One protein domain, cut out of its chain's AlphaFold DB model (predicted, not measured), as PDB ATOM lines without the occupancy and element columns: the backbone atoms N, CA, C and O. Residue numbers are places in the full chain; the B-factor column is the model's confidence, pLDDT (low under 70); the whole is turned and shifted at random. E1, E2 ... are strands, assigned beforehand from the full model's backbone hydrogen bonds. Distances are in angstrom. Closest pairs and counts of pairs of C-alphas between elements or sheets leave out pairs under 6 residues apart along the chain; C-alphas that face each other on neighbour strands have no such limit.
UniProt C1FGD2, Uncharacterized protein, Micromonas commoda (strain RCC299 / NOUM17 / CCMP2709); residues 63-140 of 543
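AT A GLANCE: This is residues 63 to 140 of the 543 residues of an uncharacterized protein of Micromonas commoda (strain RCC299 / NOUM17 / CCMP2709) (UniProt C1FGD2). What shape is this? It is a small sandwich, two sheets partly face to face: E4, E1 and E5 make one, the hairpin of E2 and E3 the other, strands crossed at 45 degrees. E3 and E4 come close along one side, while the long link from E4 to E5 loops back beside E5. What makes it up? The printed part has 78 residues with five named strands, E1 to E5, and no named helix; it is all strand, though only 36 residues are in strands. Both sheets, E4 E1 E5 and E2 E3, are antiparallel. How large is it? It is compact, with radius of gyration of the C-alphas 11.7 A and spans of 34 by 23 by 18 A.

IN THESE COORDINATES: Where are the strands? E1 is residues 63 to 69, from C-alpha 63 at (188.039, 210.110, 95.074); E2 is 79 to 87, 20.2 A long, and bends by 61 degrees at residue 82. E3 is 90 to 97, 20.9 A; E4 is 102 to 107. Where is the last? E5, residues 134 to 139, ends at (187.976, 205.964, 99.205).

HOW THE PARTS SIT: What pairs with inner strand E1? N 66 and O 103 of E4 are 2.9 A apart, and N 65 and O 138 of E5 2.8 A. What of E2 and E3? N 85 and O 92 are 3.0 A apart. How near are the sheets? The closest C-alphas of E3 and E4, Ile 94 and Thr 105, are 5.5 A apart; E2 and E5 are apart.

THE WHOLE: Is the printed part cut? It has no cut. Which link is long? Residues 108 to 133; 119 to 120 pair antiparallel with 135 to 136 of E5. Where is confidence low? Residues 70 to 76 are under 70.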
ATOM      1  N   THR A  63     189.263 209.422  94.668       91.00
ATOM      2  CA  THR A  63     188.039 210.110  95.074       91.00
ATOM      3  C   THR A  63     187.707 209.709  96.502       91.00
ATOM      4  O   THR A  63     187.516 208.526  96.799       91.00
ATOM      5  N   VAL A  64     187.634 210.700  97.386       92.50
ATOM      6  CA  VAL A  64     187.175 210.537  98.763       92.50
ATOM      7  C   VAL A  64     185.729 210.990  98.824       92.50
ATOM      8  O   VAL A  64     185.411 212.138  98.521       92.50
ATOM      9  N   THR A  65     184.850 210.069  99.195       92.25
ATOM     10  CA  THR A  65     183.413 210.294  99.318       92.25
ATOM     11  C   THR A  65     183.019 210.171 100.773       92.25
ATOM     12  O   THR A  65     183.354 209.185 101.428       92.25
ATOM     13  N   VAL A  66     182.278 211.154 101.270       93.19
ATOM     14  CA  VAL A  66     181.729 211.131 102.623       93.19
ATOM     15  C   VAL A  66     180.214 211.106 102.565       93.19
ATOM     16  O   VAL A  66     179.595 211.800 101.753       93.19
ATOM     17  N   LYS A  67     179.610 210.310 103.442       90.94
ATOM     18  CA  LYS A  67     178.166 210.258 103.640       90.94
ATOM     19  C   LYS A  67     177.854 210.678 105.067       90.94
ATOM     20  O   LYS A  67     178.359 210.061 106.000       90.94
ATOM     21  N   ARG A  68     177.027 211.708 105.232       87.94
ATOM     22  CA  ARG A  68     176.510 212.116 106.540       87.94
ATOM     23  C   ARG A  68     175.627 211.009 107.109       87.94
ATOM     24  O   ARG A  68     174.811 210.435 106.393       87.94
ATOM     25  N   MET A  69     175.798 210.750 108.395       83.56
ATOM     26  CA  MET A  69     175.029 209.796 109.174       83.56
ATOM     27  C   MET A  69     174.495 210.548 110.399       83.56
ATOM     28  O   MET A  69     175.273 211.026 111.224       83.56
ATOM     29  N   ASP A  70     173.176 210.719 110.489       67.94
ATOM     30  CA  ASP A  70     172.556 211.415 111.617       67.94
ATOM     31  C   ASP A  70     172.241 210.430 112.760       67.94
ATOM     32  O   ASP A  70     171.763 209.322 112.496       67.94
ATOM     33  N   PRO A  71     172.424 210.819 114.042       57.00
ATOM     34  CA  PRO A  71     172.105 209.971 115.199       57.00
ATOM     35  C   PRO A  71     170.648 209.476 115.260       57.00
ATOM     36  O   PRO A  71     170.338 208.579 116.040       57.00
ATOM     37  N   SER A  72     169.746 210.074 114.474       50.09
ATOM     38  CA  SER A  72     168.294 209.868 114.536       50.09
ATOM     39  C   SER A  72     167.692 209.184 113.300       50.09
ATOM     40  O   SER A  72     166.471 209.089 113.218       50.09
ATOM     41  N   GLY A  73     168.503 208.721 112.337       48.59
ATOM     42  CA  GLY A  73     168.003 208.028 111.135       48.59
ATOM     43  C   GLY A  73     167.191 208.909 110.172       48.59
ATOM     44  O   GLY A  73     166.395 208.398 109.389       48.59
ATOM     45  N   LEU A  74     167.360 210.234 110.247       52.16
ATOM     46  CA  LEU A  74     166.781 211.194 109.304       52.16
ATOM     47  C   LEU A  74     167.701 211.318 108.082       52.16
ATOM     48  O   LEU A  74     168.443 212.282 107.929       52.16
ATOM     49  N   ASP A  75     167.665 210.309 107.220       56.06
ATOM     50  CA  ASP A  75     168.458 210.268 105.994       56.06
ATOM     51  C   ASP A  75     167.858 211.234 104.953       56.06
ATOM     52  O   ASP A  75     166.754 211.008 104.452       56.06
ATOM     53  N   GLY A  76     168.554 212.327 104.611       56.72
ATOM     54  CA  GLY A  76     168.109 213.192 103.505       56.72
ATOM     55  C   GLY A  76     168.607 214.638 103.467       56.72
ATOM     56  O   GLY A  76     168.283 215.357 102.520       56.72
ATOM     57  N   HIS A  77     169.389 215.098 104.447       70.19
ATOM     58  CA  HIS A  77     169.850 216.488 104.489       70.19
ATOM     59  C   HIS A  77     171.372 216.605 104.344       70.19
ATOM     60  O   HIS A  77     172.143 215.825 104.897       70.19
ATOM     61  N   GLY A  78     171.810 217.601 103.568       79.81
ATOM     62  CA  GLY A  78     173.224 217.966 103.471       79.81
ATOM     63  C   GLY A  78     173.732 218.688 104.720       79.81
ATOM     64  O   GLY A  78     173.055 218.740 105.745       79.81
ATOM     65  N   TRP A  79     174.930 219.258 104.657       88.69
ATOM     66  CA  TRP A  79     175.543 219.989 105.767       88.69
ATOM     67  C   TRP A  79     176.046 221.359 105.313       88.69
ATOM     68  O   TRP A  79     176.532 221.541 104.196       88.69
ATOM     69  N   GLY A  80     175.932 222.341 106.207       83.31
ATOM     70  CA  GLY A  80     176.349 223.718 105.943       83.31
ATOM     71  C   GLY A  80     177.832 223.990 106.193       83.31
ATOM     72  O   GLY A  80     178.343 224.996 105.707       83.31
ATOM     73  N   MET A  81     178.526 223.118 106.933       86.12
ATOM     74  CA  MET A  81     179.934 223.330 107.279       86.12
ATOM     75  C   MET A  81     180.881 222.997 106.124       86.12
ATOM     76  O   MET A  81     180.592 222.149 105.284       86.12
ATOM     77  N   ASN A  82     182.042 223.642 106.097       88.94
ATOM     78  CA  ASN A  82     183.113 223.290 105.174       88.94
ATOM     79  C   ASN A  82     183.887 222.088 105.745       88.94
ATOM     80  O   ASN A  82     184.803 222.272 106.546       88.94
ATOM     81  N   LEU A  83     183.467 220.867 105.399       91.31
ATOM     82  CA  LEU A  83     184.017 219.644 105.983       91.31
ATOM     83  C   LEU A  83     185.443 219.386 105.477       91.31
ATOM     84  O   LEU A  83     185.674 219.188 104.282       91.31
ATOM     85  N   GLN A  84     186.389 219.348 106.415       93.19
ATOM     86  CA  GLN A  84     187.806 219.085 106.173       93.19
ATOM     87  C   GLN A  84     188.337 218.107 107.221       93.19
ATOM     88  O   GLN A  84     187.945 218.193 108.380       93.19
ATOM     89  N   PHE A  85     189.225 217.192 106.843       93.94
ATOM     90  CA  PHE A  85     189.833 216.204 107.746       93.94
ATOM     91  C   PHE A  85     191.150 215.682 107.155       93.94
ATOM     92  O   PHE A  85     191.506 216.019 106.024       93.94
ATOM     93  N   MET A  86     191.889 214.895 107.933       90.88
ATOM     94  CA  MET A  86     193.152 214.293 107.502       90.88
ATOM     95  C   MET A  86     192.929 212.860 107.009       90.88
ATOM     96  O   MET A  86     192.235 212.084 107.666       90.88
ATOM     97  N   CYS A  87     193.540 212.519 105.877       89.31
ATOM     98  CA  CYS A  87     193.753 211.151 105.416       89.31
ATOM     99  C   CYS A  87     195.260 210.894 105.393       89.31
ATOM    100  O   CYS A  87     195.940 211.356 104.477       89.31
ATOM    101  N   GLY A  88     195.785 210.235 106.428       86.62
ATOM    102  CA  GLY A  88     197.223 210.212 106.693       86.62
ATOM    103  C   GLY A  88     197.742 211.646 106.818       86.62
ATOM    104  O   GLY A  88     197.197 212.436 107.592       86.62
ATOM    105  N   ASP A  89     198.712 212.007 105.981       81.81
ATOM    106  CA  ASP A  89     199.293 213.356 105.929       81.81
ATOM    107  C   ASP A  89     198.570 214.305 104.955       81.81
ATOM    108  O   ASP A  89     198.859 215.505 104.896       81.81
ATOM    109  N   SER A  90     197.602 213.796 104.185       85.19
ATOM    110  CA  SER A  90     196.857 214.577 103.196       85.19
ATOM    111  C   SER A  90     195.636 215.253 103.817       85.19
ATOM    112  O   SER A  90     194.716 214.597 104.309       85.19
ATOM    113  N   ARG A  91     195.571 216.588 103.727       89.31
ATOM    114  CA  ARG A  91     194.364 217.346 104.082       89.31
ATOM    115  C   ARG A  91     193.316 217.208 102.982       89.31
ATOM    116  O   ARG A  91     193.488 217.737 101.884       89.31
ATOM    117  N   VAL A  92     192.194 216.578 103.305       92.44
ATOM    118  CA  VAL A  92     191.058 216.423 102.397       92.44
ATOM    119  C   VAL A  92     190.009 217.481 102.710       92.44
ATOM    120  O   VAL A  92     189.545 217.597 103.843       92.44
ATOM    121  N   ASN A  93     189.638 218.258 101.692       92.81
ATOM    122  CA  ASN A  93     188.561 219.236 101.769       92.81
ATOM    123  C   ASN A  93     187.375 218.774 100.914       92.81
ATOM    124  O   ASN A  93     187.445 218.798  99.684       92.81
ATOM    125  N   ILE A  94     186.301 218.351 101.581       93.81
ATOM    126  CA  ILE A  94     185.046 217.948 100.941       93.81
ATOM    127  C   ILE A  94     184.162 219.164 100.645       93.81
ATOM    128  O   ILE A  94     183.408 219.155  99.674       93.81
ATOM    129  N   GLY A  95     184.238 220.211 101.469       90.19
ATOM    130  CA  GLY A  95     183.337 221.352 101.366       90.19
ATOM    131  C   GLY A  95     181.999 221.136 102.073       90.19
ATOM    132  O   GLY A  95     181.839 220.257 102.925       90.19
ATOM    133  N   ASN A  96     181.035 221.988 101.737       89.81
ATOM    134  CA  ASN A  96     179.649 221.861 102.172       89.81
ATOM    135  C   ASN A  96     178.839 221.000 101.189       89.81
ATOM    136  O   ASN A  96     179.226 220.804 100.037       89.81
ATOM    137  N   SER A  97     177.682 220.512 101.637       87.75
ATOM    138  CA  SER A  97     176.737 219.796 100.780       87.75
ATOM    139  C   SER A  97     175.337 220.369 100.950       87.75
ATOM    140  O   SER A  97     174.805 220.423 102.056       87.75
ATOM    141  N   ARG A  98     174.715 220.809  99.854       82.25
ATOM    142  CA  ARG A  98     173.353 221.359  99.863       82.25
ATOM    143  C   ARG A  98     172.393 220.331  99.275       82.25
ATOM    144  O   ARG A  98     172.522 219.975  98.113       82.25
ATOM    145  N   GLY A  99     171.440 219.859 100.077       74.12
ATOM    146  CA  GLY A  99     170.382 218.946  99.619       74.12
ATOM    147  C   GLY A  99     170.815 217.503  99.321       74.12
ATOM    148  O   GLY A  99     169.970 216.703  98.941       74.12
ATOM    149  N   SER A 100     172.092 217.152  99.516       81.00
ATOM    150  CA  SER A 100     172.605 215.783  99.387       81.00
ATOM    151  C   SER A 100     173.294 215.340 100.674       81.00
ATOM    152  O   SER A 100     174.116 216.067 101.227       81.00
ATOM    153  N   GLN A 101     173.023 214.116 101.120       86.75
ATOM    154  CA  GLN A 101     173.720 213.490 102.250       86.75
ATOM    155  C   GLN A 101     175.137 213.002 101.901       86.75
ATOM    156  O   GLN A 101     175.854 212.521 102.774       86.75
ATOM    157  N   THR A 102     175.540 213.098 100.634       89.06
ATOM    158  CA  THR A 102     176.830 212.618 100.134       89.06
ATOM    159  C   THR A 102     177.527 213.704  99.328       89.06
ATOM    160  O   THR A 102     176.885 214.402  98.541       89.06
ATOM    161  N   GLN A 103     178.838 213.823  99.517       90.12
ATOM    162  CA  GLN A 103     179.710 214.706  98.747       90.12
ATOM    163  C   GLN A 103     181.050 214.007  98.537       90.12
ATOM    164  O   GLN A 103     181.511 213.255  99.403       90.12
ATOM    165  N   SER A 104     181.678 214.276  97.400       91.50
ATOM    166  CA  SER A 104     182.956 213.680  97.030       91.50
ATOM    167  C   SER A 104     183.947 214.754  96.612       91.50
ATOM    168  O   SER A 104     183.566 215.786  96.068       91.50
ATOM    169  N   THR A 105     185.228 214.489  96.834       89.12
ATOM    170  CA  THR A 105     186.325 215.320  96.337       89.12
ATOM    171  C   THR A 105     187.432 214.436  95.781       89.12
ATOM    172  O   THR A 105     187.624 213.307  96.240       89.12
ATOM    173  N   VAL A 106     188.160 214.939  94.787       87.88
ATOM    174  CA  VAL A 106     189.330 214.254  94.232       87.88
ATOM    175  C   VAL A 106     190.569 214.753  94.959       87.88
ATOM    176  O   VAL A 106     190.860 215.950  94.971       87.88
ATOM    177  N   VAL A 107     191.305 213.828  95.566       86.12
ATOM    178  CA  VAL A 107     192.534 214.121  96.296       86.12
ATOM    179  C   VAL A 107     193.713 213.911  95.359       86.12
ATOM    180  O   VAL A 107     194.038 212.791  94.976       86.12
ATOM    181  N   ASN A 108     194.348 215.013  94.966       83.94
ATOM    182  CA  ASN A 108     195.479 215.005  94.032       83.94
ATOM    183  C   ASN A 108     196.840 214.835  94.725       83.94
ATOM    184  O   ASN A 108     197.868 214.826  94.053       83.94
ATOM    185  N   THR A 109     196.859 214.705  96.050       83.12
ATOM    186  CA  THR A 109     198.048 214.309  96.806       83.12
ATOM    187  C   THR A 109     198.148 212.782  96.870       83.12
ATOM    188  O   THR A 109     197.111 212.113  96.900       83.12
ATOM    189  N   PRO A 110     199.365 212.211  96.842       85.38
ATOM    190  CA  PRO A 110     199.556 210.779  97.033       85.38
ATOM    191  C   PRO A 110     198.965 210.323  98.375       85.38
ATOM    192  O   PRO A 110     199.185 210.964  99.402       85.38
ATOM    193  N   MET A 111     198.149 209.269  98.342       87.62
ATOM    194  CA  MET A 111     197.623 208.606  99.539       87.62
ATOM    195  C   MET A 111     197.273 207.142  99.248       87.62
ATOM    196  O   MET A 111     196.882 206.766  98.130       87.62
ATOM    197  N   HIS A 112     197.370 206.300 100.270       88.81
ATOM    198  CA  HIS A 112     196.840 204.948 100.263       88.81
ATOM    199  C   HIS A 112     195.332 204.950 100.545       88.81
ATOM    200  O   HIS A 112     194.765 205.853 101.157       88.81
ATOM    201  N   LYS A 113     194.649 203.877 100.129       86.31
ATOM    202  CA  LYS A 113     193.206 203.698 100.377       86.31
ATOM    203  C   LYS A 113     192.852 203.716 101.872       86.31
ATOM    204  O   LYS A 113     191.760 204.140 102.231       86.31
ATOM    205  N   GLY A 114     193.764 203.223 102.714       86.69
ATOM    206  CA  GLY A 114     193.582 203.095 104.161       86.69
ATOM    207  C   GLY A 114     193.933 204.342 104.971       86.69
ATOM    208  O   GLY A 114     193.770 204.312 106.185       86.69
ATOM    209  N   ASP A 115     194.398 205.417 104.330       89.69
ATOM    210  CA  ASP A 115     194.882 206.605 105.044       89.69
ATOM    211  C   ASP A 115     193.738 207.445 105.617       89.69
ATOM    212  O   ASP A 115     193.896 208.130 106.628       89.69
ATOM    213  N   CYS A 116     192.561 207.395 104.990       91.50
ATOM    214  CA  CYS A 116     191.390 208.087 105.502       91.50
ATOM    215  C   CYS A 116     190.766 207.334 106.685       91.50
ATOM    216  O   CYS A 116     190.547 206.123 106.592       91.50
ATOM    217  N   PRO A 117     190.369 208.036 107.763       90.75
ATOM    218  CA  PRO A 117     189.579 207.423 108.816       90.75
ATOM    219  C   PRO A 117     188.249 206.936 108.236       90.75
ATOM    220  O   PRO A 117     187.593 207.664 107.497       90.75
ATOM    221  N   ALA A 118     187.813 205.733 108.610       89.06
ATOM    222  CA  ALA A 118     186.532 205.187 108.151       89.06
ATOM    223  C   ALA A 118     185.328 206.049 108.581       89.06
ATOM    224  O   ALA A 118     184.281 206.012 107.936       89.06
ATOM    225  N   ARG A 119     185.481 206.829 109.661       89.88
ATOM    226  CA  ARG A 119     184.463 207.743 110.183       89.88
ATOM    227  C   ARG A 119     185.055 209.082 110.609       89.88
ATOM    228  O   ARG A 119     186.069 209.130 111.308       89.88
ATOM    229  N   ILE A 120     184.366 210.160 110.254       92.25
ATOM    230  CA  ILE A 120     184.676 211.528 110.667       92.25
ATOM    231  C   ILE A 120     183.609 212.013 111.643       92.25
ATOM    232  O   ILE A 120     182.421 211.763 111.461       92.25
ATOM    233  N   SER A 121     184.034 212.719 112.677       89.25
ATOM    234  CA  SER A 121     183.191 213.388 113.662       89.25
ATOM    235  C   SER A 121     183.932 214.608 114.212       89.25
ATOM    236  O   SER A 121     185.055 214.911 113.799       89.25
ATOM    237  N   LYS A 122     183.354 215.273 115.214       85.94
ATOM    238  CA  LYS A 122     183.996 216.387 115.922       85.94
ATOM    239  C   LYS A 122     185.415 216.104 116.420       85.94
ATOM    240  O   LYS A 122     186.204 217.034 116.540       85.94
ATOM    241  N   SER A 123     185.751 214.852 116.720       83.75
ATOM    242  CA  SER A 123     187.082 214.505 117.222       83.75
ATOM    243  C   SER A 123     188.190 214.562 116.167       83.75
ATOM    244  O   SER A 123     189.356 214.608 116.548       83.75
ATOM    245  N   ASN A 124     187.863 214.538 114.870       87.62
ATOM    246  CA  ASN A 124     188.859 214.414 113.800       87.62
ATOM    247  C   ASN A 124     188.573 215.235 112.525       87.62
ATOM    248  O   ASN A 124     189.388 215.195 111.601       87.62
ATOM    249  N   TRP A 125     187.481 216.009 112.456       91.50
ATOM    250  CA  TRP A 125     187.368 217.080 111.460       91.50
ATOM    251  C   TRP A 125     188.124 218.343 111.887       91.50
ATOM    252  O   TRP A 125     188.357 218.606 113.066       91.50
ATOM    253  N   LEU A 126     188.487 219.166 110.911       87.94
ATOM    254  CA  LEU A 126     189.195 220.430 111.079       87.94
ATOM    255  C   LEU A 126     188.207 221.610 111.056       87.94
ATOM    256  O   LEU A 126     187.078 221.487 110.585       87.94
ATOM    257  N   GLY A 127     188.637 222.783 111.535       80.38
ATOM    258  CA  GLY A 127     187.878 224.035 111.378       80.38
ATOM    259  C   GLY A 127     186.956 224.426 112.539       80.38
ATOM    260  O   GLY A 127     186.152 225.336 112.383       80.38
ATOM    261  N   GLY A 128     187.067 223.783 113.707       74.38
ATOM    262  CA  GLY A 128     186.446 224.266 114.953       74.38
ATOM    263  C   GLY A 128     184.915 224.166 115.036       74.38
ATOM    264  O   GLY A 128     184.331 224.628 116.013       74.38
ATOM    265  N   TYR A 129     184.254 223.552 114.052       82.12
ATOM    266  CA  TYR A 129     182.806 223.344 114.057       82.12
ATOM    267  C   TYR A 129     182.368 222.385 115.177       82.12
ATOM    268  O   TYR A 129     183.042 221.395 115.472       82.12
ATOM    269  N   THR A 130     181.221 222.668 115.802       80.19
ATOM    270  CA  THR A 130     180.753 221.990 117.028       80.19
ATOM    271  C   THR A 130     179.510 221.118 116.842       80.19
ATOM    272  O   THR A 130     178.930 220.682 117.837       80.19
ATOM    273  N   TYR A 131     179.108 220.839 115.600       80.69
ATOM    274  CA  TYR A 131     177.924 220.033 115.289       80.69
ATOM    275  C   TYR A 131     178.047 218.575 115.786       80.69
ATOM    276  O   TYR A 131     179.163 218.065 115.910       80.69
ATOM    277  N   PRO A 132     176.925 217.888 116.080       77.69
ATOM    278  CA  PRO A 132     176.916 216.497 116.548       77.69
ATOM    279  C   PRO A 132     176.975 215.455 115.411       77.69
ATOM    280  O   PRO A 132     176.788 214.267 115.665       77.69
ATOM    281  N   ASP A 133     177.195 215.891 114.169       82.38
ATOM    282  CA  ASP A 133     177.170 215.039 112.978       82.38
ATOM    283  C   ASP A 133     178.326 214.024 112.963       82.38
ATOM    284  O   ASP A 133     179.401 214.255 113.525       82.38
ATOM    285  N   PHE A 134     178.135 212.913 112.253       87.31
ATOM    286  CA  PHE A 134     179.223 212.016 111.873       87.31
ATOM    287  C   PHE A 134     179.097 211.606 110.404       87.31
ATOM    288  O   PHE A 134     178.026 211.685 109.806       87.31
ATOM    289  N   PHE A 135     180.214 211.214 109.798       90.62
ATOM    290  CA  PHE A 135     180.305 210.911 108.375       90.62
ATOM    291  C   PHE A 135     181.053 209.606 108.162       90.62
ATOM    292  O   PHE A 135     182.144 209.445 108.702       90.62
ATOM    293  N   ASP A 136     180.512 208.710 107.349       90.06
ATOM    294  CA  ASP A 136     181.242 207.525 106.900       90.06
ATOM    295  C   ASP A 136     182.034 207.865 105.629       90.06
ATOM    296  O   ASP A 136     181.536 208.561 104.737       90.06
ATOM    297  N   VAL A 137     183.280 207.390 105.560       92.94
ATOM    298  CA  VAL A 137     184.229 207.712 104.488       92.94
ATOM    299  C   VAL A 137     184.470 206.498 103.610       92.94
ATOM    300  O   VAL A 137     184.749 205.400 104.086       92.94
ATOM    301  N   THR A 138     184.417 206.715 102.301       92.00
ATOM    302  CA  THR A 138     184.778 205.722 101.291       92.00
ATOM    303  C   THR A 138     185.809 206.316 100.343       92.00
ATOM    304  O   THR A 138     185.669 207.446  99.876       92.00
ATOM    305  N   VAL A 139     186.870 205.557 100.078       90.31
ATOM    306  CA  VAL A 139     187.976 205.964  99.205       90.31
ATOM    307  C   VAL A 139     188.033 205.004  98.029       90.31
ATOM    308  O   VAL A 139     188.059 203.783  98.222       90.31
ATOM    309  N   THR A 140     188.044 205.539  96.810       88.06
ATOM    310  CA  THR A 140     188.176 204.709  95.610       88.06
ATOM    311  C   THR A 140     189.556 204.063  95.534       88.06
ATOM    312  O   THR A 140     190.532 204.532  96.131       88.06
TER     313      THR A 140